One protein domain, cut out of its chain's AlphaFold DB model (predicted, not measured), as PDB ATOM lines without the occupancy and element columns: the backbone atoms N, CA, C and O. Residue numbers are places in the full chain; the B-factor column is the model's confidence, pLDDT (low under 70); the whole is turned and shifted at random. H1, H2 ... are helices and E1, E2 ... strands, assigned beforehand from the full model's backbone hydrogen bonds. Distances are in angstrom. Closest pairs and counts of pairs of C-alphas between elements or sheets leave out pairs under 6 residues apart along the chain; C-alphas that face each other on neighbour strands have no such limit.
ATOM      1  N   GLU A  26     184.614 179.880 234.726       95.19
ATOM      2  CA  GLU A  26     184.465 180.637 235.972       95.19
ATOM      3  C   GLU A  26     184.776 182.112 235.740       95.19
ATOM      4  O   GLU A  26     184.109 182.987 236.289       95.19
ATOM      5  N   TRP A  27     185.769 182.411 234.897       94.44
ATOM      6  CA  TRP A  27     186.089 183.786 234.549       94.44
ATOM      7  C   TRP A  27     184.933 184.451 233.791       94.44
ATOM      8  O   TRP A  27     184.537 185.568 234.130       94.44
ATOM      9  N   LEU A  28     184.330 183.768 232.815       95.56
ATOM     10  CA  LEU A  28     183.163 184.280 232.089       95.56
ATOM     11  C   LEU A  28     181.952 184.473 233.014       95.56
ATOM     12  O   LEU A  28     181.304 185.520 232.968       95.56
ATOM     13  N   GLN A  29     181.689 183.515 233.905       95.62
ATOM     14  CA  GLN A  29     180.634 183.605 234.922       95.62
ATOM     15  C   GLN A  29     180.926 184.650 236.000       95.62
ATOM     16  O   GLN A  29     180.020 185.134 236.666       95.62
ATOM     17  N   LYS A  30     182.186 185.024 236.218       94.31
ATOM     18  CA  LYS A  30     182.543 186.101 237.145       94.31
ATOM     19  C   LYS A  30     182.388 187.472 236.498       94.31
ATOM     20  O   LYS A  30     181.938 188.399 237.168       94.31
ATOM     21  N   ASN A  31     182.702 187.614 235.214       93.00
ATOM     22  CA  ASN A  31     182.804 188.932 234.586       93.00
ATOM     23  C   ASN A  31     181.600 189.305 233.706       93.00
ATOM     24  O   ASN A  31     181.209 190.466 233.712       93.00
ATOM     25  N   TYR A  32     180.969 188.353 233.012       94.50
ATOM     26  CA  TYR A  32     179.939 188.646 232.001       94.50
ATOM     27  C   TYR A  32     178.574 188.033 232.313       94.50
ATOM     28  O   TYR A  32     177.542 188.682 232.140       94.50
ATOM     29  N   PHE A  33     178.551 186.786 232.779       97.00
ATOM     30  CA  PHE A  33     177.326 185.989 232.831       97.00
ATOM     31  C   PHE A  33     176.975 185.552 234.248       97.00
ATOM     32  O   PHE A  33     177.822 185.515 235.129       97.00
ATOM     33  N   GLU A  34     175.712 185.219 234.475       97.44
ATOM     34  CA  GLU A  34     175.299 184.438 235.639       97.44
ATOM     35  C   GLU A  34     175.670 182.964 235.443       97.44
ATOM     36  O   GLU A  34     176.206 182.329 236.345       97.44
ATOM     37  N   SER A  35     175.435 182.437 234.241       96.94
ATOM     38  CA  SER A  35     175.815 181.081 233.862       96.94
ATOM     39  C   SER A  35     176.146 180.982 232.374       96.94
ATOM     40  O   SER A  35     175.753 181.817 231.557       96.94
ATOM     41  N   ILE A  36     176.895 179.939 232.040       96.56
ATOM     42  CA  ILE A  36     177.244 179.530 230.682       96.56
ATOM     43  C   ILE A  36     177.219 178.002 230.671       96.56
ATOM     44  O   ILE A  36     177.768 177.378 231.583       96.56
ATOM     45  N   SER A  37     176.538 177.413 229.697       94.69
ATOM     46  CA  SER A  37     176.387 175.964 229.549       94.69
ATOM     47  C   SER A  37     176.372 175.577 228.076       94.69
ATOM     48  O   SER A  37     176.101 176.410 227.211       94.69
ATOM     49  N   GLY A  38     176.684 174.317 227.785       92.12
ATOM     50  CA  GLY A  38     176.667 173.780 226.430       92.12
ATOM     51  C   GLY A  38     175.514 172.820 226.211       92.12
ATOM     52  O   GLY A  38     175.206 172.000 227.072       92.12
ATOM     53  N   GLU A  39     174.933 172.890 225.025       90.38
ATOM     54  CA  GLU A  39     174.099 171.846 224.441       90.38
ATOM     55  C   GLU A  39     174.752 171.374 223.133       90.38
ATOM     56  O   GLU A  39     175.774 171.916 222.711       90.38
ATOM     57  N   SER A  40     174.198 170.340 222.492       85.62
ATOM     58  CA  SER A  40     174.876 169.651 221.383       85.62
ATOM     59  C   SER A  40     175.234 170.521 220.175       85.62
ATOM     60  O   SER A  40     176.124 170.169 219.407       85.62
ATOM     61  N   ASP A  41     174.523 171.624 219.985       92.25
ATOM     62  CA  ASP A  41     174.605 172.504 218.821       92.25
ATOM     63  C   ASP A  41     174.545 173.990 219.194       92.25
ATOM     64  O   ASP A  41     174.483 174.843 218.308       92.25
ATOM     65  N   GLN A  42     174.583 174.318 220.487       94.12
ATOM     66  CA  GLN A  42     174.513 175.698 220.947       94.12
ATOM     67  C   GLN A  42     175.228 175.911 222.278       94.12
ATOM     68  O   GLN A  42     175.268 175.046 223.153       94.12
ATOM     69  N   LEU A  43     175.755 177.119 222.441       95.69
ATOM     70  CA  LEU A  43     176.172 177.647 223.729       95.69
ATOM     71  C   LEU A  43     175.015 178.458 224.309       95.69
ATOM     72  O   LEU A  43     174.460 179.321 223.634       95.69
ATOM     73  N   VAL A  44     174.663 178.218 225.566       95.94
ATOM     74  CA  VAL A  44     173.600 178.953 226.256       95.94
ATOM     75  C   VAL A  44     174.238 179.838 227.316       95.94
ATOM     76  O   VAL A  44     174.881 179.349 228.245       95.94
ATOM     77  N   VAL A  45     174.066 181.153 227.182       96.94
ATOM     78  CA  VAL A  45     174.539 182.137 228.165       96.94
ATOM     79  C   VAL A  45     173.354 182.774 228.878       96.94
ATOM     80  O   VAL A  45     172.364 183.143 228.248       96.94
ATOM     81  N   LYS A  46     173.446 182.926 230.199       97.81
ATOM     82  CA  LYS A  46     172.475 183.685 230.993       97.81
ATOM     83  C   LYS A  46     173.121 184.971 231.474       97.81
ATOM     84  O   LYS A  46     174.091 184.940 232.230       97.81
ATOM     85  N   PHE A  47     172.589 186.108 231.050       97.88
ATOM     86  CA  PHE A  47     173.031 187.411 231.528       97.88
ATOM     87  C   PHE A  47     172.683 187.599 233.001       97.88
ATOM     88  O   PHE A  47     171.690 187.069 233.497       97.88
ATOM     89  N   ARG A  48     173.488 188.397 233.704       97.31
ATOM     90  CA  ARG A  48     173.230 188.737 235.104       97.31
ATOM     91  C   ARG A  48     171.908 189.487 235.257       97.31
ATOM     92  O   ARG A  48     171.494 190.240 234.376       97.31
ATOM     93  N   SER A  49     171.269 189.327 236.410       96.75
ATOM     94  CA  SER A  49     170.073 190.087 236.796       96.75
ATOM     95  C   SER A  49     170.366 191.543 237.193       96.75
ATOM     96  O   SER A  49     169.441 192.336 237.340       96.75
ATOM     97  N   THR A  50     171.642 191.911 237.348       95.44
ATOM     98  CA  THR A  50     172.105 193.258 237.718       95.44
ATOM     99  C   THR A  50     173.447 193.583 237.060       95.44
ATOM    100  O   THR A  50     174.224 192.673 236.772       95.44
ATOM    101  N   GLY A  51     173.767 194.874 236.930       93.12
ATOM    102  CA  GLY A  51     175.076 195.353 236.474       93.12
ATOM    103  C   GLY A  51     175.071 195.850 235.030       93.12
ATOM    104  O   GLY A  51     174.091 196.448 234.572       93.12
ATOM    105  N   GLU A  52     176.189 195.640 234.339       93.56
ATOM    106  CA  GLU A  52     176.376 196.052 232.948       93.56
ATOM    107  C   GLU A  52     175.451 195.275 231.999       93.56
ATOM    108  O   GLU A  52     175.148 194.099 232.208       93.56
ATOM    109  N   ARG A  53     174.990 195.963 230.953       95.69
ATOM    110  CA  ARG A  53     174.272 195.366 229.828       95.69
ATOM    111  C   ARG A  53     175.118 195.521 228.579       95.69
ATOM    112  O   ARG A  53     175.831 196.510 228.424       95.69
ATOM    113  N   PHE A  54     174.976 194.565 227.685       96.75
ATOM    114  CA  PHE A  54     175.736 194.456 226.462       96.75
ATOM    115  C   PHE A  54     174.816 194.670 225.267       96.75
ATOM    116  O   PHE A  54     173.708 194.130 225.194       96.75
ATOM    117  N   TYR A  55     175.297 195.453 224.310       97.88
ATOM    118  CA  TYR A  55     174.774 195.409 222.960       97.88
ATOM    119  C   TYR A  55     175.196 194.078 222.333       97.88
ATOM    120  O   TYR A  55     176.380 193.749 222.292       97.88
ATOM    121  N   CYS A  56     174.218 193.292 221.911       97.19
ATOM    122  CA  CYS A  56     174.394 191.994 221.281       97.19
ATOM    123  C   CYS A  56     174.190 192.173 219.779       97.19
ATOM    124  O   CYS A  56     173.131 192.655 219.374       97.19
ATOM    125  N   ALA A  57     175.180 191.782 218.981       96.88
ATOM    126  CA  ALA A  57     175.146 191.898 217.528       96.88
ATOM    127  C   ALA A  57     175.559 190.600 216.832       96.88
ATOM    128  O   ALA A  57     176.486 189.912 217.280       96.88
ATOM    129  N   GLY A  58     174.915 190.315 215.701       94.00
ATOM    130  CA  GLY A  58     175.153 189.110 214.904       94.00
ATOM    131  C   GLY A  58     174.397 187.864 215.387       94.00
ATOM    132  O   GLY A  58     173.589 187.910 216.314       94.00
ATOM    133  N   GLY A  59     174.670 186.732 214.732       89.31
ATOM    134  CA  GLY A  59     173.905 185.487 214.876       89.31
ATOM    135  C   GLY A  59     172.525 185.557 214.212       89.31
ATOM    136  O   GLY A  59     172.255 186.445 213.403       89.31
ATOM    137  N   ALA A  60     171.640 184.615 214.544       86.56
ATOM    138  CA  ALA A  60     170.269 184.580 214.025       86.56
ATOM    139  C   ALA A  60     169.302 185.570 214.703       86.56
ATOM    140  O   ALA A  60     168.155 185.710 214.266       86.56
ATOM    141  N   ARG A  61     169.710 186.231 215.793       85.56
ATOM    142  CA  ARG A  61     168.852 187.152 216.556       85.56
ATOM    143  C   ARG A  61     169.037 188.592 216.062       85.56
ATOM    144  O   ARG A  61     170.128 188.944 215.626       85.56
ATOM    145  N   PRO A  62     167.998 189.443 216.151       90.81
ATOM    146  CA  PRO A  62     168.151 190.855 215.845       90.81
ATOM    147  C   PRO A  62     169.074 191.521 216.863       90.81
ATOM    148  O   PRO A  62     169.002 191.237 218.063       90.81
ATOM    149  N   ASP A  63     169.881 192.451 216.366       95.50
ATOM    150  CA  ASP A  63     170.745 193.287 217.180       95.50
ATOM    151  C   ASP A  63     169.945 194.040 218.251       95.50
ATOM    152  O   ASP A  63     168.952 194.717 217.960       95.50
ATOM    153  N   LYS A  64     170.367 193.923 219.512       96.50
ATOM    154  CA  LYS A  64     169.691 194.568 220.645       96.50
ATOM    155  C   LYS A  64     170.575 194.628 221.880       96.50
ATOM    156  O   LYS A  64     171.511 193.854 222.036       96.50
ATOM    157  N   VAL A  65     170.213 195.486 222.827       96.88
ATOM    158  CA  VAL A  65     170.744 195.400 224.195       96.88
ATOM    159  C   VAL A  65     170.035 194.266 224.937       96.88
ATOM    160  O   VAL A  65     168.808 194.157 224.861       96.88
ATOM    161  N   ASN A  66     170.784 193.423 225.650       96.62
ATOM    162  CA  ASN A  66     170.190 192.333 226.422       96.62
ATOM    163  C   ASN A  66     169.319 192.848 227.582       96.62
ATOM    164  O   ASN A  66     169.555 193.922 228.149       96.62
ATOM    165  N   ALA A  67     168.336 192.042 227.983       97.19
ATOM    166  CA  ALA A  67     167.626 192.247 229.243       97.19
ATOM    167  C   ALA A  67     168.386 191.614 230.423       97.19
ATOM    168  O   ALA A  67     169.184 190.686 230.259       97.19
ATOM    169  N   TYR A  68     168.128 192.111 231.634       97.56
ATOM    170  CA  TYR A  68     168.644 191.499 232.859       97.56
ATOM    171  C   TYR A  68     168.070 190.093 233.044       97.56
ATOM    172  O   TYR A  68     166.870 189.886 232.869       97.56
ATOM    173  N   GLY A  69     168.926 189.132 233.390       97.12
ATOM    174  CA  GLY A  69     168.529 187.730 233.544       97.12
ATOM    175  C   GLY A  69     168.184 187.017 232.231       97.12
ATOM    176  O   GLY A  69     167.763 185.863 232.279       97.12
ATOM    177  N   GLU A  70     168.328 187.676 231.072       97.31
ATOM    178  CA  GLU A  70     168.019 187.073 229.776       97.31
ATOM    179  C   GLU A  70     168.903 185.848 229.525       97.31
ATOM    180  O   GLU A  70     170.119 185.894 229.702       97.31
ATOM    181  N   THR A  71     168.290 184.768 229.048       97.31
ATOM    182  CA  THR A  71     169.006 183.627 228.481       97.31
ATOM    183  C   THR A  71     169.081 183.777 226.969       97.31
ATOM    184  O   THR A  71     168.078 184.053 226.307       97.31
ATOM    185  N   MET A  72     170.275 183.592 226.419       95.75
ATOM    186  CA  MET A  72     170.544 183.696 224.996       95.75
ATOM    187  C   MET A  72     171.267 182.443 224.494       95.75
ATOM    188  O   MET A  72     172.376 182.166 224.956       95.75
ATOM    189  N   PRO A  73     170.673 181.709 223.538       96.31
ATOM    190  CA  PRO A  73     171.390 180.692 222.787       96.31
ATOM    191  C   PRO A  73     172.271 181.346 221.714       96.31
ATOM    192  O   PRO A  73     171.888 182.351 221.108       96.31
ATOM    193  N   ILE A  74     173.441 180.762 221.486       96.38
ATOM    194  CA  ILE A  74     174.385 181.087 220.414       96.38
ATOM    195  C   ILE A  74     174.607 179.788 219.641       96.38
ATOM    196  O   ILE A  74     175.170 178.839 220.193       96.38
ATOM    197  N   MET A  75     174.141 179.722 218.393       95.81
ATOM    198  CA  MET A  75     174.175 178.471 217.631       95.81
ATOM    199  C   MET A  75     175.583 178.179 217.114       95.81
ATOM    200  O   MET A  75     176.337 179.083 216.741       95.81
ATOM    201  N   ALA A  76     175.948 176.901 217.055       92.81
ATOM    202  CA  ALA A  76     177.204 176.465 216.459       92.81
ATOM    203  C   ALA A  76     177.298 176.937 214.997       92.81
ATOM    204  O   ALA A  76     176.355 176.791 214.217       92.81
ATOM    205  N   GLY A  77     178.448 177.496 214.616       91.81
ATOM    206  CA  GLY A  77     178.635 178.118 213.301       91.81
ATOM    207  C   GLY A  77     178.348 179.626 213.260       91.81
ATOM    208  O   GLY A  77     178.720 180.280 212.286       91.81
ATOM    209  N   GLU A  78     177.729 180.205 214.292       94.19
ATOM    210  CA  GLU A  78     177.423 181.637 214.330       94.19
ATOM    211  C   GLU A  78     178.556 182.481 214.907       94.19
ATOM    212  O   GLU A  78     179.364 182.038 215.724       94.19
ATOM    213  N   THR A  79     178.578 183.752 214.498       96.25
ATOM    214  CA  THR A  79     179.364 184.786 215.169       96.25
ATOM    215  C   THR A  79     178.437 185.733 215.910       96.25
ATOM    216  O   THR A  79     177.585 186.363 215.285       96.25
ATOM    217  N   VAL A  80     178.658 185.887 217.212       97.75
ATOM    218  CA  VAL A  80     177.941 186.833 218.072       97.75
ATOM    219  C   VAL A  80     178.956 187.705 218.794       97.75
ATOM    220  O   VAL A  80     179.935 187.207 219.347       97.75
ATOM    221  N   THR A  81     178.727 189.015 218.806       98.06
ATOM    222  CA  THR A  81     179.537 189.972 219.566       98.06
ATOM    223  C   THR A  81     178.684 190.623 220.640       98.06
ATOM    224  O   THR A  81     177.603 191.130 220.359       98.06
ATOM    225  N   LEU A  82     179.191 190.624 221.864       97.62
ATOM    226  CA  LEU A  82     178.653 191.360 222.997       97.62
ATOM    227  C   LEU A  82     179.583 192.532 223.250       97.62
ATOM    228  O   LEU A  82     180.779 192.322 223.431       97.62
ATOM    229  N   SER A  83     179.070 193.750 223.263       97.25
ATOM    230  CA  SER A  83     179.889 194.933 223.501       97.25
ATOM    231  C   SER A  83     179.276 195.850 224.541       97.25
ATOM    232  O   SER A  83     178.062 196.027 224.647       97.25
ATOM    233  N   SER A  84     180.162 196.446 225.321       94.81
ATOM    234  CA  SER A  84     179.901 197.607 226.147       94.81
ATOM    235  C   SER A  84     180.915 198.694 225.799       94.81
ATOM    236  O   SER A  84     181.645 198.596 224.811       94.81
ATOM    237  N   ARG A  85     180.960 199.767 226.589       92.25
ATOM    238  CA  ARG A  85     181.829 200.913 226.302       92.25
ATOM    239  C   ARG A  85     183.321 200.560 226.297       92.25
ATOM    240  O   ARG A  85     184.062 201.133 225.510       92.25
ATOM    241  N   HIS A  86     183.748 199.661 227.183       92.81
ATOM    242  CA  HIS A  86     185.167 199.345 227.408       92.81
ATOM    243  C   HIS A  86     185.488 197.861 227.240       92.81
ATOM    244  O   HIS A  86     186.647 197.471 227.328       92.81
ATOM    245  N   ALA A  87     184.480 197.020 227.024       94.25
ATOM    246  CA  ALA A  87     184.651 195.584 226.905       94.25
ATOM    247  C   ALA A  87     183.906 195.060 225.682       94.25
ATOM    248  O   ALA A  87     182.815 195.519 225.345       94.25
ATOM    249  N   SER A  88     184.478 194.050 225.039       96.56
ATOM    250  CA  SER A  88     183.765 193.260 224.044       96.56
ATOM    251  C   SER A  88     184.105 191.787 224.181       96.56
ATOM    252  O   SER A  88     185.273 191.433 224.328       96.56
ATOM    253  N   LEU A  89     183.094 190.936 224.063       97.25
ATOM    254  CA  LEU A  89     183.216 189.491 224.039       97.25
ATOM    255  C   LEU A  89     182.647 188.973 222.722       97.25
ATOM    256  O   LEU A  89     181.472 189.170 222.427       97.25
ATOM    257  N   ARG A  90     183.474 188.314 221.919       97.38
ATOM    258  CA  ARG A  90     183.081 187.757 220.628       97.38
ATOM    259  C   ARG A  90     183.126 186.242 220.683       97.38
ATOM    260  O   ARG A  90     184.156 185.670 221.012       97.38
ATOM    261  N   PHE A  91     182.023 185.618 220.306       97.00
ATOM    262  CA  PHE A  91     181.915 184.199 220.016       97.00
ATOM    263  C   PHE A  91     181.986 184.058 218.507       97.00
ATOM    264  O   PHE A  91     181.224 184.698 217.789       97.00
ATOM    265  N   SER A  92     182.929 183.270 218.017       95.06
ATOM    266  CA  SER A  92     183.097 182.997 216.593       95.06
ATOM    267  C   SER A  92     183.186 181.497 216.367       95.06
ATOM    268  O   SER A  92     183.680 180.793 217.254       95.06
ATOM    269  N   PRO A  93     182.720 180.992 215.216       92.56
ATOM    270  CA  PRO A  93     182.850 179.582 214.922       92.56
ATOM    271  C   PRO A  93     184.325 179.216 214.856       92.56
ATOM    272  O   PRO A  93     185.177 180.031 214.480       92.56
ATOM    273  N   LEU A  94     184.625 177.974 215.213       88.44
ATOM    274  CA  LEU A  94     185.957 177.451 214.977       88.44
ATOM    275  C   LEU A  94     186.242 177.375 213.467       88.44
ATOM    276  O   LEU A  94     185.334 177.413 212.634       88.44
ATOM    277  N   PRO A  95     187.513 177.277 213.076       82.56
ATOM    278  CA  PRO A  95     187.868 177.096 211.681       82.56
ATOM    279  C   PRO A  95     187.338 175.777 211.106       82.56
ATOM    280  O   PRO A  95     187.228 174.768 211.800       82.56
ATOM    281  N   LYS A  96     187.072 175.745 209.798       81.38
ATOM    282  CA  LYS A  96     186.707 174.494 209.118       81.38
ATOM    283  C   LYS A  96     187.837 173.456 209.235       81.38
ATOM    284  O   LYS A  96     189.005 173.838 209.161       81.38
ATOM    285  N   PRO A  97     187.512 172.153 209.360       78.12
ATOM    286  CA  PRO A  97     186.174 171.545 209.277       78.12
ATOM    287  C   PRO A  97     185.438 171.401 210.626       78.12
ATOM    288  O   PRO A  97     184.431 170.704 210.690       78.12
ATOM    289  N   ILE A  98     185.937 172.010 211.703       79.94
ATOM    290  CA  ILE A  98     185.406 171.854 213.070       79.94
ATOM    291  C   ILE A  98     184.534 173.041 213.507       79.94
ATOM    292  O   ILE A  98     184.309 173.254 214.694       79.94
ATOM    293  N   ASP A  99     184.022 173.811 212.553       83.94
ATOM    294  CA  ASP A  99     183.255 175.046 212.754       83.94
ATOM    295  C   ASP A  99     181.969 174.871 213.572       83.94
ATOM    296  O   ASP A  99     181.460 175.835 214.143       83.94
ATOM    297  N   LYS A 100     181.479 173.633 213.675       86.25
ATOM    298  CA  LYS A 100     180.317 173.258 214.491       86.25
ATOM    299  C   LYS A 100     180.659 172.577 215.816       86.25
ATOM    300  O   LYS A 100     179.755 172.289 216.589       86.25
ATOM    301  N   ALA A 101     181.933 172.291 216.077       87.31
ATOM    302  CA  ALA A 101     182.354 171.581 217.287       87.31
ATOM    303  C   ALA A 101     182.450 172.501 218.514       87.31
ATOM    304  O   ALA A 101     182.560 172.027 219.644       87.31
ATOM    305  N   GLY A 102     182.445 173.819 218.311       91.62
ATOM    306  CA  GLY A 102     182.705 174.769 219.377       91.62
ATOM    307  C   GLY A 102     182.835 176.204 218.894       91.62
ATOM    308  O   GLY A 102     182.527 176.527 217.746       91.62
ATOM    309  N   PHE A 103     183.343 177.050 219.784       94.31
ATOM    310  CA  PHE A 103     183.562 178.465 219.528       94.31
ATOM    311  C   PHE A 103     184.973 178.885 219.917       94.31
ATOM    312  O   PHE A 103     185.510 178.459 220.941       94.31
ATOM    313  N   LEU A 104     185.539 179.797 219.135       93.50
ATOM    314  CA  LEU A 104     186.597 180.675 219.601       93.50
ATOM    315  C   LEU A 104     185.949 181.880 220.292       93.50
ATOM    316  O   LEU A 104     185.186 182.626 219.672       93.50
ATOM    317  N   ILE A 105     186.286 182.071 221.563       95.44
ATOM    318  CA  ILE A 105     185.896 183.215 222.376       95.44
ATOM    319  C   ILE A 105     187.054 184.211 222.407       95.44
ATOM    320  O   ILE A 105     188.175 183.857 222.774       95.44
ATOM    321  N   THR A 106     186.774 185.468 222.074       94.44
ATOM    322  CA  THR A 106     187.713 186.587 222.182       94.44
ATOM    323  C   THR A 106     187.156 187.629 223.142       94.44
ATOM    324  O   THR A 106     186.101 188.199 222.880       94.44
ATOM    325  N   SER A 107     187.860 187.907 224.236       94.75
ATOM    326  CA  SER A 107     187.548 189.011 225.149       94.75
ATOM    327  C   SER A 107     188.542 190.140 224.918       94.75
ATOM    328  O   SER A 107     189.740 189.928 225.077       94.75
ATOM    329  N   ARG A 108     188.063 191.343 224.612       94.50
ATOM    330  CA  ARG A 108     188.862 192.573 224.558       94.50
ATOM    331  C   ARG A 108     188.410 193.515 225.664       94.50
ATOM    332  O   ARG A 108     187.211 193.661 225.889       94.50
ATOM    333  N   PHE A 109     189.365 194.153 226.323       93.25
ATOM    334  CA  PHE A 109     189.130 195.212 227.293       93.25
ATOM    335  C   PHE A 109     190.020 196.409 226.963       93.25
ATOM    336  O   PHE A 109     191.217 196.240 226.751       93.25
ATOM    337  N   ASP A 110     189.432 197.597 226.911       92.88
ATOM    338  CA  ASP A 110     190.110 198.855 226.617       92.88
ATOM    339  C   ASP A 110     190.008 199.795 227.825       92.88
ATOM    340  O   ASP A 110     188.957 200.381 228.111       92.88
ATOM    341  N   ALA A 111     191.130 199.938 228.533       91.25
ATOM    342  CA  ALA A 111     191.262 200.817 229.687       91.25
ATOM    343  C   ALA A 111     191.896 202.178 229.350       91.25
ATOM    344  O   ALA A 111     192.217 202.938 230.268       91.25
ATOM    345  N   THR A 112     192.088 202.518 228.071       90.31
ATOM    346  CA  THR A 112     192.796 203.744 227.648       90.31
ATOM    347  C   THR A 112     192.134 205.020 228.156       90.31
ATOM    348  O   THR A 112     192.818 205.963 228.553       90.31
ATOM    349  N   SER A 113     190.803 205.025 228.269       88.94
ATOM    350  CA  SER A 113     190.037 206.134 228.862       88.94
ATOM    351  C   SER A 113     190.376 206.404 230.338       88.94
ATOM    352  O   SER A 113     190.023 207.456 230.864       88.94
ATOM    353  N   PHE A 114     191.063 205.471 231.000       88.56
ATOM    354  CA  PHE A 114     191.512 205.559 232.390       88.56
ATOM    355  C   PHE A 114     193.047 205.602 232.507       88.56
ATOM    356  O   PHE A 114     193.582 205.410 233.596       88.56
ATOM    357  N   GLY A 115     193.765 205.815 231.396       88.88
ATOM    358  CA  GLY A 115     195.231 205.781 231.350       88.88
ATOM    359  C   GLY A 115     195.837 204.371 231.396       88.88
ATOM    360  O   GLY A 115     197.040 204.237 231.613       88.88
ATOM    361  N   GLY A 116     195.022 203.326 231.217       90.50
ATOM    362  CA  GLY A 116     195.467 201.938 231.101       90.50
ATOM    363  C   GLY A 116     195.755 201.512 229.656       90.50
ATOM    364  O   GLY A 116     195.706 202.318 228.731       90.50
ATOM    365  N   GLY A 117     196.050 200.224 229.471       89.88
ATOM    366  CA  GLY A 117     196.268 199.612 228.157       89.88
ATOM    367  C   GLY A 117     195.049 198.866 227.611       89.88
ATOM    368  O   GLY A 117     193.982 198.831 228.229       89.88
ATOM    369  N   GLU A 118     195.239 198.227 226.458       89.75
ATOM    370  CA  GLU A 118     194.302 197.246 225.909       89.75
ATOM    371  C   GLU A 118     194.735 195.825 226.289       89.75
ATOM    372  O   GLU A 118     195.921 195.497 226.236       89.75
ATOM    373  N   GLY A 119     193.771 194.979 226.642       87.94
ATOM    374  CA  GLY A 119     193.971 193.551 226.885       87.94
ATOM    375  C   GLY A 119     193.109 192.719 225.943       87.94
ATOM    376  O   GLY A 119     191.936 193.036 225.727       87.94
ATOM    377  N   VAL A 120     193.674 191.644 225.391       89.62
ATOM    378  CA  VAL A 120     192.953 190.685 224.543       89.62
ATOM    379  C   VAL A 120     193.221 189.270 225.039       89.62
ATOM    380  O   VAL A 120     194.368 188.865 225.209       89.62
ATOM    381  N   ARG A 121     192.146 188.505 225.243       89.81
ATOM    382  CA  ARG A 121     192.175 187.115 225.706       89.81
ATOM    383  C   ARG A 121     191.426 186.217 224.750       89.81
ATOM    384  O   ARG A 121     190.405 186.613 224.188       89.81
ATOM    385  N   TYR A 122     191.894 184.982 224.658       90.62
ATOM    386  CA  TYR A 122     191.302 183.950 223.822       90.62
ATOM    387  C   TYR A 122     190.985 182.705 224.642       90.62
ATOM    388  O   TYR A 122     191.735 182.365 225.555       90.62
ATOM    389  N   ALA A 123     189.912 182.012 224.286       92.25
ATOM    390  CA  ALA A 123     189.647 180.637 224.692       92.25
ATOM    391  C   ALA A 123     188.935 179.900 223.570       92.25
ATOM    392  O   ALA A 123     188.165 180.489 222.818       92.25
ATOM    393  N   ILE A 124     189.162 178.599 223.489       92.00
ATOM    394  CA  ILE A 124     188.359 177.697 222.678       92.00
ATOM    395  C   ILE A 124     187.413 176.977 223.627       92.00
ATOM    396  O   ILE A 124     187.850 176.432 224.638       92.00
ATOM    397  N   VAL A 125     186.127 176.966 223.308       93.31
ATOM    398  CA  VAL A 125     185.133 176.168 224.023       93.31
ATOM    399  C   VAL A 125     184.588 175.107 223.081       93.31
ATOM    400  O   VAL A 125     184.155 175.427 221.977       93.31
ATOM    401  N   LEU A 126     184.627 173.846 223.502       92.44
ATOM    402  CA  LEU A 126     184.015 172.741 222.768       92.44
ATOM    403  C   LEU A 126     182.624 172.458 223.323       92.44
ATOM    404  O   LEU A 126     182.424 172.440 224.542       92.44
ATOM    405  N   LEU A 127     181.676 172.244 222.414       91.38
ATOM    406  CA  LEU A 127     180.313 171.870 222.758       91.38
ATOM    407  C   LEU A 127     180.242 170.387 223.144       91.38
ATOM    408  O   LEU A 127     180.970 169.563 222.577       91.38
ATOM    409  N   PRO A 128     179.364 170.020 224.093       88.94
ATOM    410  CA  PRO A 128     179.150 168.624 224.434       88.94
ATOM    411  C   PRO A 128     178.551 167.874 223.241       88.94
ATOM    412  O   PRO A 128     177.780 168.416 222.454       88.94
ATOM    413  N   LYS A 129     178.862 166.585 223.107       84.81
ATOM    414  CA  LYS A 129     178.227 165.741 222.085       84.81
ATOM    415  C   LYS A 129     176.786 165.426 222.471       84.81
ATOM    416  O   LYS A 129     176.436 165.362 223.647       84.81
ATOM    417  N   LYS A 130     175.944 165.150 221.474       83.25
ATOM    418  CA  LYS A 130     174.572 164.683 221.714       83.25
ATOM    419  C   LYS A 130     174.590 163.414 222.579       83.25
ATOM    420  O   LYS A 130     175.160 162.406 222.173       83.25
ATOM    421  N   GLY A 131     173.951 163.475 223.748       79.50
ATOM    422  CA  GLY A 131     173.897 162.372 224.716       79.50
ATOM    423  C   GLY A 131     175.054 162.326 225.722       79.50
ATOM    424  O   GLY A 131     175.036 161.468 226.600       79.50
ATOM    425  N   ALA A 132     176.031 163.232 225.629       80.50
ATOM    426  CA  ALA A 132     177.051 163.427 226.656       80.50
ATOM    427  C   ALA A 132     176.535 164.361 227.775       80.50
ATOM    428  O   ALA A 132     175.549 165.077 227.570       80.50
ATOM    429  N   PRO A 133     177.192 164.388 228.950       78.06
ATOM    430  CA  PRO A 133     176.933 165.408 229.963       78.06
ATOM    431  C   PRO A 133     177.083 166.829 229.383       78.06
ATOM    432  O   PRO A 133     177.933 167.031 228.514       78.06
ATOM    433  N   PRO A 134     176.310 167.826 229.860       80.12
ATOM    434  CA  PRO A 134     176.320 169.204 229.349       80.12
ATOM    435  C   PRO A 134     177.553 170.011 229.807       80.12
ATOM    436  O   PRO A 134     177.467 171.202 230.111       80.12
ATOM    437  N   GLU A 135     178.705 169.354 229.916       85.88
ATOM    438  CA  GLU A 135     179.944 169.948 230.398       85.88
ATOM    439  C   GLU A 135     180.699 170.607 229.241       85.88
ATOM    440  O   GLU A 135     180.969 169.991 228.208       85.88
ATOM    441  N   LEU A 136     181.030 171.887 229.415       89.81
ATOM    442  CA  LEU A 136     181.823 172.641 228.456       89.81
ATOM    443  C   LEU A 136     183.304 172.361 228.674       89.81
ATOM    444  O   LEU A 136     183.808 172.455 229.791       89.81
ATOM    445  N   LYS A 137     184.032 172.115 227.584       90.31
ATOM    446  CA  LYS A 137     185.485 171.955 227.643       90.31
ATOM    447  C   LYS A 137     186.173 173.218 227.154       90.31
ATOM    448  O   LYS A 137     186.127 173.531 225.966       90.31
ATOM    449  N   PHE A 138     186.824 173.922 228.075       91.50
ATOM    450  CA  PHE A 138     187.625 175.105 227.777       91.50
ATOM    451  C   PHE A 138     189.079 174.716 227.505       91.50
ATOM    452  O   PHE A 138     189.703 173.988 228.274       91.50
ATOM    453  N   ILE A 139     189.621 175.224 226.405       88.75
ATOM    454  CA  ILE A 139     191.008 175.056 225.986       88.75
ATOM    455  C   ILE A 139     191.612 176.454 225.858       88.75
ATOM    456  O   ILE A 139     191.120 177.289 225.097       88.75
ATOM    457  N   GLN A 140     192.683 176.709 226.604       84.69
ATOM    458  CA  GLN A 140     193.427 177.961 226.527       84.69
ATOM    459  C   GLN A 140     194.439 177.875 225.371       84.69
ATOM    460  O   GLN A 140     195.265 176.958 225.374       84.69
ATOM    461  N   PRO A 141     194.404 178.789 224.385       79.50
ATOM    462  CA  PRO A 141     195.424 178.842 223.344       79.50
ATOM    463  C   PRO A 141     196.808 179.174 223.919       79.50
ATOM    464  O   PRO A 141     196.912 179.831 224.958       79.50
ATOM    465  N   GLU A 142     197.868 178.738 223.232       75.69
ATOM    466  CA  GLU A 142     199.252 179.097 223.575       75.69
ATOM    467  C   GLU A 142     199.458 180.629 223.527       75.69
ATOM    468  O   GLU A 142     198.726 181.363 222.853       75.69
ATOM    469  N   GLN A 143     200.470 181.132 224.244       69.81
ATOM    470  CA  GLN A 143     200.855 182.543 224.146       69.81
ATOM    471  C   GLN A 143     201.228 182.901 222.701       69.81
ATOM    472  O   GLN A 143     201.927 182.145 222.033       69.81
ATOM    473  N   GLY A 144     200.774 184.065 222.231       67.12
ATOM    474  CA  GLY A 144     200.990 184.498 220.847       67.12
ATOM    475  C   GLY A 144     200.012 183.894 219.836       67.12
ATOM    476  O   GLY A 144     200.226 184.043 218.638       67.12
ATOM    477  N   PHE A 145     198.942 183.233 220.294       74.00
ATOM    478  CA  PHE A 145     197.853 182.814 219.420       74.00
ATOM    479  C   PHE A 145     197.250 184.010 218.672       74.00
ATOM    480  O   PHE A 145     196.741 184.949 219.289       74.00
ATOM    481  N   ASP A 146     197.266 183.925 217.344       73.62
ATOM    482  CA  ASP A 146     196.578 184.851 216.456       73.62
ATOM    483  C   ASP A 146     195.534 184.078 215.625       73.62
ATOM    484  O   ASP A 146     195.888 183.213 214.817       73.62
ATOM    485  N   PRO A 147     194.230 184.348 215.817       67.56
ATOM    486  CA  PRO A 147     193.168 183.672 215.078       67.56
ATOM    487  C   PRO A 147     193.087 184.080 213.601       67.56
ATOM    488  O   PRO A 147     192.330 183.461 212.854       67.56
ATOM    489  N   ALA A 148     193.818 185.115 213.177       71.38
ATOM    490  CA  ALA A 148     193.929 185.514 211.777       71.38
ATOM    491  C   ALA A 148     195.001 184.721 211.011       71.38
ATOM    492  O   ALA A 148     195.121 184.883 209.793       71.38
ATOM    493  N   LEU A 149     195.768 183.859 211.693       66.50
ATOM    494  CA  LEU A 149     196.770 183.022 211.043       66.50
ATOM    495  C   LEU A 149     196.113 182.063 210.036       66.50
ATOM    496  O   LEU A 149     195.036 181.514 210.295       66.50
ATOM    497  N   PRO A 150     196.749 181.837 208.874       66.50
ATOM    498  CA  PRO A 150     196.202 180.953 207.860       66.50
ATOM    499  C   PRO A 150     196.104 179.509 208.388       66.50
ATOM    500  O   PRO A 150     196.925 179.096 209.205       66.50
ATOM    501  N   PRO A 151     195.176 178.680 207.873       62.50
ATOM    502  CA  PRO A 151     195.017 177.279 208.295       62.50
ATOM    503  C   PRO A 151     196.274 176.404 208.142       62.50
ATOM    504  O   PRO A 151     196.372 175.319 208.716       62.50
ATOM    505  N   THR A 152     197.233 176.851 207.332       65.06
ATOM    506  CA  THR A 152     198.534 176.209 207.124       65.06
ATOM    507  C   THR A 152     199.538 176.495 208.241       65.06
ATOM    508  O   THR A 152     200.611 175.899 208.247       65.06
ATOM    509  N   ASP A 153     199.225 177.404 209.166       73.19
ATOM    510  CA  ASP A 153     200.108 177.759 210.269       73.19
ATOM    511  C   ASP A 153     200.248 176.590 211.271       73.19
ATOM    512  O   ASP A 153     199.255 175.948 211.633       73.19
ATOM    513  N   PRO A 154     201.462 176.283 211.757       67.81
ATOM    514  CA  PRO A 154     201.677 175.211 212.728       67.81
ATOM    515  C   PRO A 154     200.891 175.403 214.035       67.81
ATOM    516  O   PRO A 154     200.483 174.415 214.646       67.81
ATOM    517  N   THR A 155     200.621 176.640 214.453       66.25
ATOM    518  CA  THR A 155     199.800 176.968 215.632       66.25
ATOM    519  C   THR A 155     198.362 176.505 215.435       66.25
ATOM    520  O   THR A 155     197.754 175.905 216.323       66.25
ATOM    521  N   PHE A 156     197.835 176.709 214.230       66.25
ATOM    522  CA  PHE A 156     196.513 176.247 213.841       66.25
ATOM    523  C   PHE A 156     196.433 174.717 213.812       66.25
ATOM    524  O   PHE A 156     195.492 174.127 214.342       66.25
ATOM    525  N   GLN A 157     197.452 174.051 213.263       72.19
ATOM    526  CA  GLN A 157     197.522 172.585 213.242       72.19
ATOM    527  C   GLN A 157     197.609 171.982 214.649       72.19
ATOM    528  O   GLN A 157     196.979 170.962 214.927       72.19
ATOM    529  N   LYS A 158     198.323 172.635 215.573       72.00
ATOM    530  CA  LYS A 158     198.316 172.249 216.990       72.00
ATOM    531  C   LYS A 158     196.931 172.378 217.613       72.00
ATOM    532  O   LYS A 158     196.552 171.501 218.375       72.00
ATOM    533  N   ILE A 159     196.175 173.426 217.294       67.88
ATOM    534  CA  ILE A 159     194.802 173.596 217.789       67.88
ATOM    535  C   ILE A 159     193.897 172.494 217.252       67.88
ATOM    536  O   ILE A 159     193.195 171.861 218.032       67.88
ATOM    537  N   LEU A 160     193.959 172.207 215.950       69.44
ATOM    538  CA  LEU A 160     193.226 171.079 215.375       69.44
ATOM    539  C   LEU A 160     193.596 169.761 216.057       69.44
ATOM    540  O   LEU A 160     192.712 168.960 216.346       69.44
ATOM    541  N   LYS A 161     194.880 169.556 216.369       74.00
ATOM    542  CA  LYS A 161     195.342 168.383 217.110       74.00
ATOM    543  C   LYS A 161     194.815 168.365 218.546       74.00
ATOM    544  O   LYS A 161     194.264 167.355 218.949       74.00
ATOM    545  N   LEU A 162     194.908 169.466 219.292       70.19
ATOM    546  CA  LEU A 162     194.371 169.583 220.653       70.19
ATOM    547  C   LEU A 162     192.870 169.304 220.687       70.19
ATOM    548  O   LEU A 162     192.390 168.633 221.596       70.19
ATOM    549  N   ILE A 163     192.139 169.798 219.690       68.25
ATOM    550  CA  ILE A 163     190.704 169.573 219.554       68.25
ATOM    551  C   ILE A 163     190.433 168.115 219.183       68.25
ATOM    552  O   ILE A 163     189.610 167.493 219.836       68.25
ATOM    553  N   SER A 164     191.159 167.541 218.221       68.75
ATOM    554  CA  SER A 164     191.044 166.126 217.839       68.75
ATOM    555  C   SER A 164     191.370 165.177 218.998       68.75
ATOM    556  O   SER A 164     190.647 164.210 219.223       68.75
ATOM    557  N   ASP A 165     192.426 165.454 219.761       67.94
ATOM    558  CA  ASP A 165     192.829 164.681 220.938       67.94
ATOM    559  C   ASP A 165     191.782 164.833 222.054       67.94
ATOM    560  O   ASP A 165     191.386 163.858 222.693       67.94
ATOM    561  N   ALA A 166     191.259 166.049 222.249       62.72
ATOM    562  CA  ALA A 166     190.146 166.303 223.155       62.72
ATOM    563  C   ALA A 166     188.866 165.559 222.746       62.72
ATOM    564  O   ALA A 166     188.136 165.123 223.635       62.72
ATOM    565  N   ASP A 167     188.617 165.413 221.444       59.72
ATOM    566  CA  ASP A 167     187.466 164.714 220.876       59.72
ATOM    567  C   ASP A 167     187.597 163.189 220.967       59.72
ATOM    568  O   ASP A 167     186.593 162.488 221.141       59.72
ATOM    569  N   ALA A 168     188.826 162.678 220.847       55.38
ATOM    570  CA  ALA A 168     189.164 161.264 220.975       55.38
ATOM    571  C   ALA A 168     189.059 160.775 222.425       55.38
ATOM    572  O   ALA A 168     188.630 159.649 222.650       55.38
ATOM    573  N   LEU A 169     189.387 161.633 223.397       43.91
ATOM    574  CA  LEU A 169     189.251 161.358 224.834       43.91
ATOM    575  C   LEU A 169     187.800 161.393 225.345       43.91
ATOM    576  O   LEU A 169     187.550 161.036 226.490       43.91
ATOM    577  N   ALA A 170     186.852 161.842 224.519       45.06
ATOM    578  CA  ALA A 170     185.422 161.859 224.829       45.06
ATOM    579  C   ALA A 170     184.665 160.632 224.265       45.06
ATOM    580  O   ALA A 170     183.440 160.682 224.146       45.06
TER     581      ALA A 170
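AT A GLANCE: This is residues 26 to 170 of the 171 residues of an uncharacterized protein of Chthoniobacterales bacterium (UniProt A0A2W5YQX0). Two antiparallel sheets lie partly face to face as a sandwich: a large, twisted sheet of six strands, E3, E5, E6, E7, E8 and E9, and a small sheet of three, E1, E2 and E4, over part of it. The short helix H1 packs on E1 of the small sheet, while the long helix H2 lies near E8 and E9 of the large sheet and only grazes it. The printed part has 145 residues, with two named helices and nine named strands in the order H1, E1 to E9, H2; the class is mixed, helices and strands. It is compact, with a radius of gyration of the C-alphas of 15.5 A and spans of 41 by 38 by 26 A.

IN THESE COORDINATES: The printed part begins with H1, residues 26 to 31, its C-alpha 26 at (184.465, 180.637, 235.972). E1, residues 33 to 39, is 16.8 A long from first to last C-alpha, and E2, residues 42 to 47, is 15.9 A long. E3 takes residues 55 to 58. E4, residues 71 to 75, is 13.1 A long, and E5 takes residues 80 to 83. E6, residues 87 to 93, is 20.1 A long. E7, residues 102 to 110, is 26.2 A long and ends with C-alpha 110 at (190.110, 198.855, 226.617). E8, residues 118 to 126, is 26.8 A long, and E9 takes residues 137 to 139. H2, residues 154 to 168, is 20.5 A long and ends with C-alpha 168 at (189.164, 161.264, 220.975).

HOW THE PARTS SIT: The large sheet runs E3, E5, E6, E7, E8, E9, with E3 and E9 as edge strands. E3 and E5 are antiparallel, with N 57 and O 81 at 2.9 A. E5, E6, E7, E8 and E9 form a meander, each strand the antiparallel neighbour of the one before. In the hairpin of E5 and E6, N 82 and O 89 are 2.8 A apart; in that of E6 and E7, N 90 and O 106 are 2.8 A apart. In the hairpin of E7 and E8, N 107 and O 121 are 2.9 A apart; in that of E8 and E9, N 139 and O 124 are 2.8 A apart. These N and O pairs are within hydrogen-bond range. From edge to edge the strands' lines turn by 89 degrees. The small sheet runs E1, E2, E4. E1 and E2 are a hairpin, with N 37 and O 44 at 2.9 A, and E2 and E4 are antiparallel, with N 74 and O 43 at 2.8 A, both within hydrogen-bond range. The parts of the two sheets that face each other are 9.5 A apart centre to centre, and their strands stand at 31 degrees. H1 is on the small sheet at a height over the sheet of 5.9 A, with the C-alphas of Gln 29 and Ser 35 the closest of H1 and E1, at 5.5 A. H2 only grazes the large sheet, with its residues 159 to 167. H1 and H2 are apart. In both helices every O i to N i+4 pair is within hydrogen-bond range.

THE WHOLE: The two C-alphas farthest apart, those of Gly 115 and Gly 131, are 48.8 A from each other. The printed part has no cut. The long links are E3 to E4, with 12 residues, and E9 to H2, with 14. In the first, residues 64 to 65 pair antiparallel with residues 55 to 56 of E3. The mean pLDDT of the printed part is 87.1; 20 residues are under 70, among them residues 149 to 152 and 163 to 170, and the mean of H2 is 67.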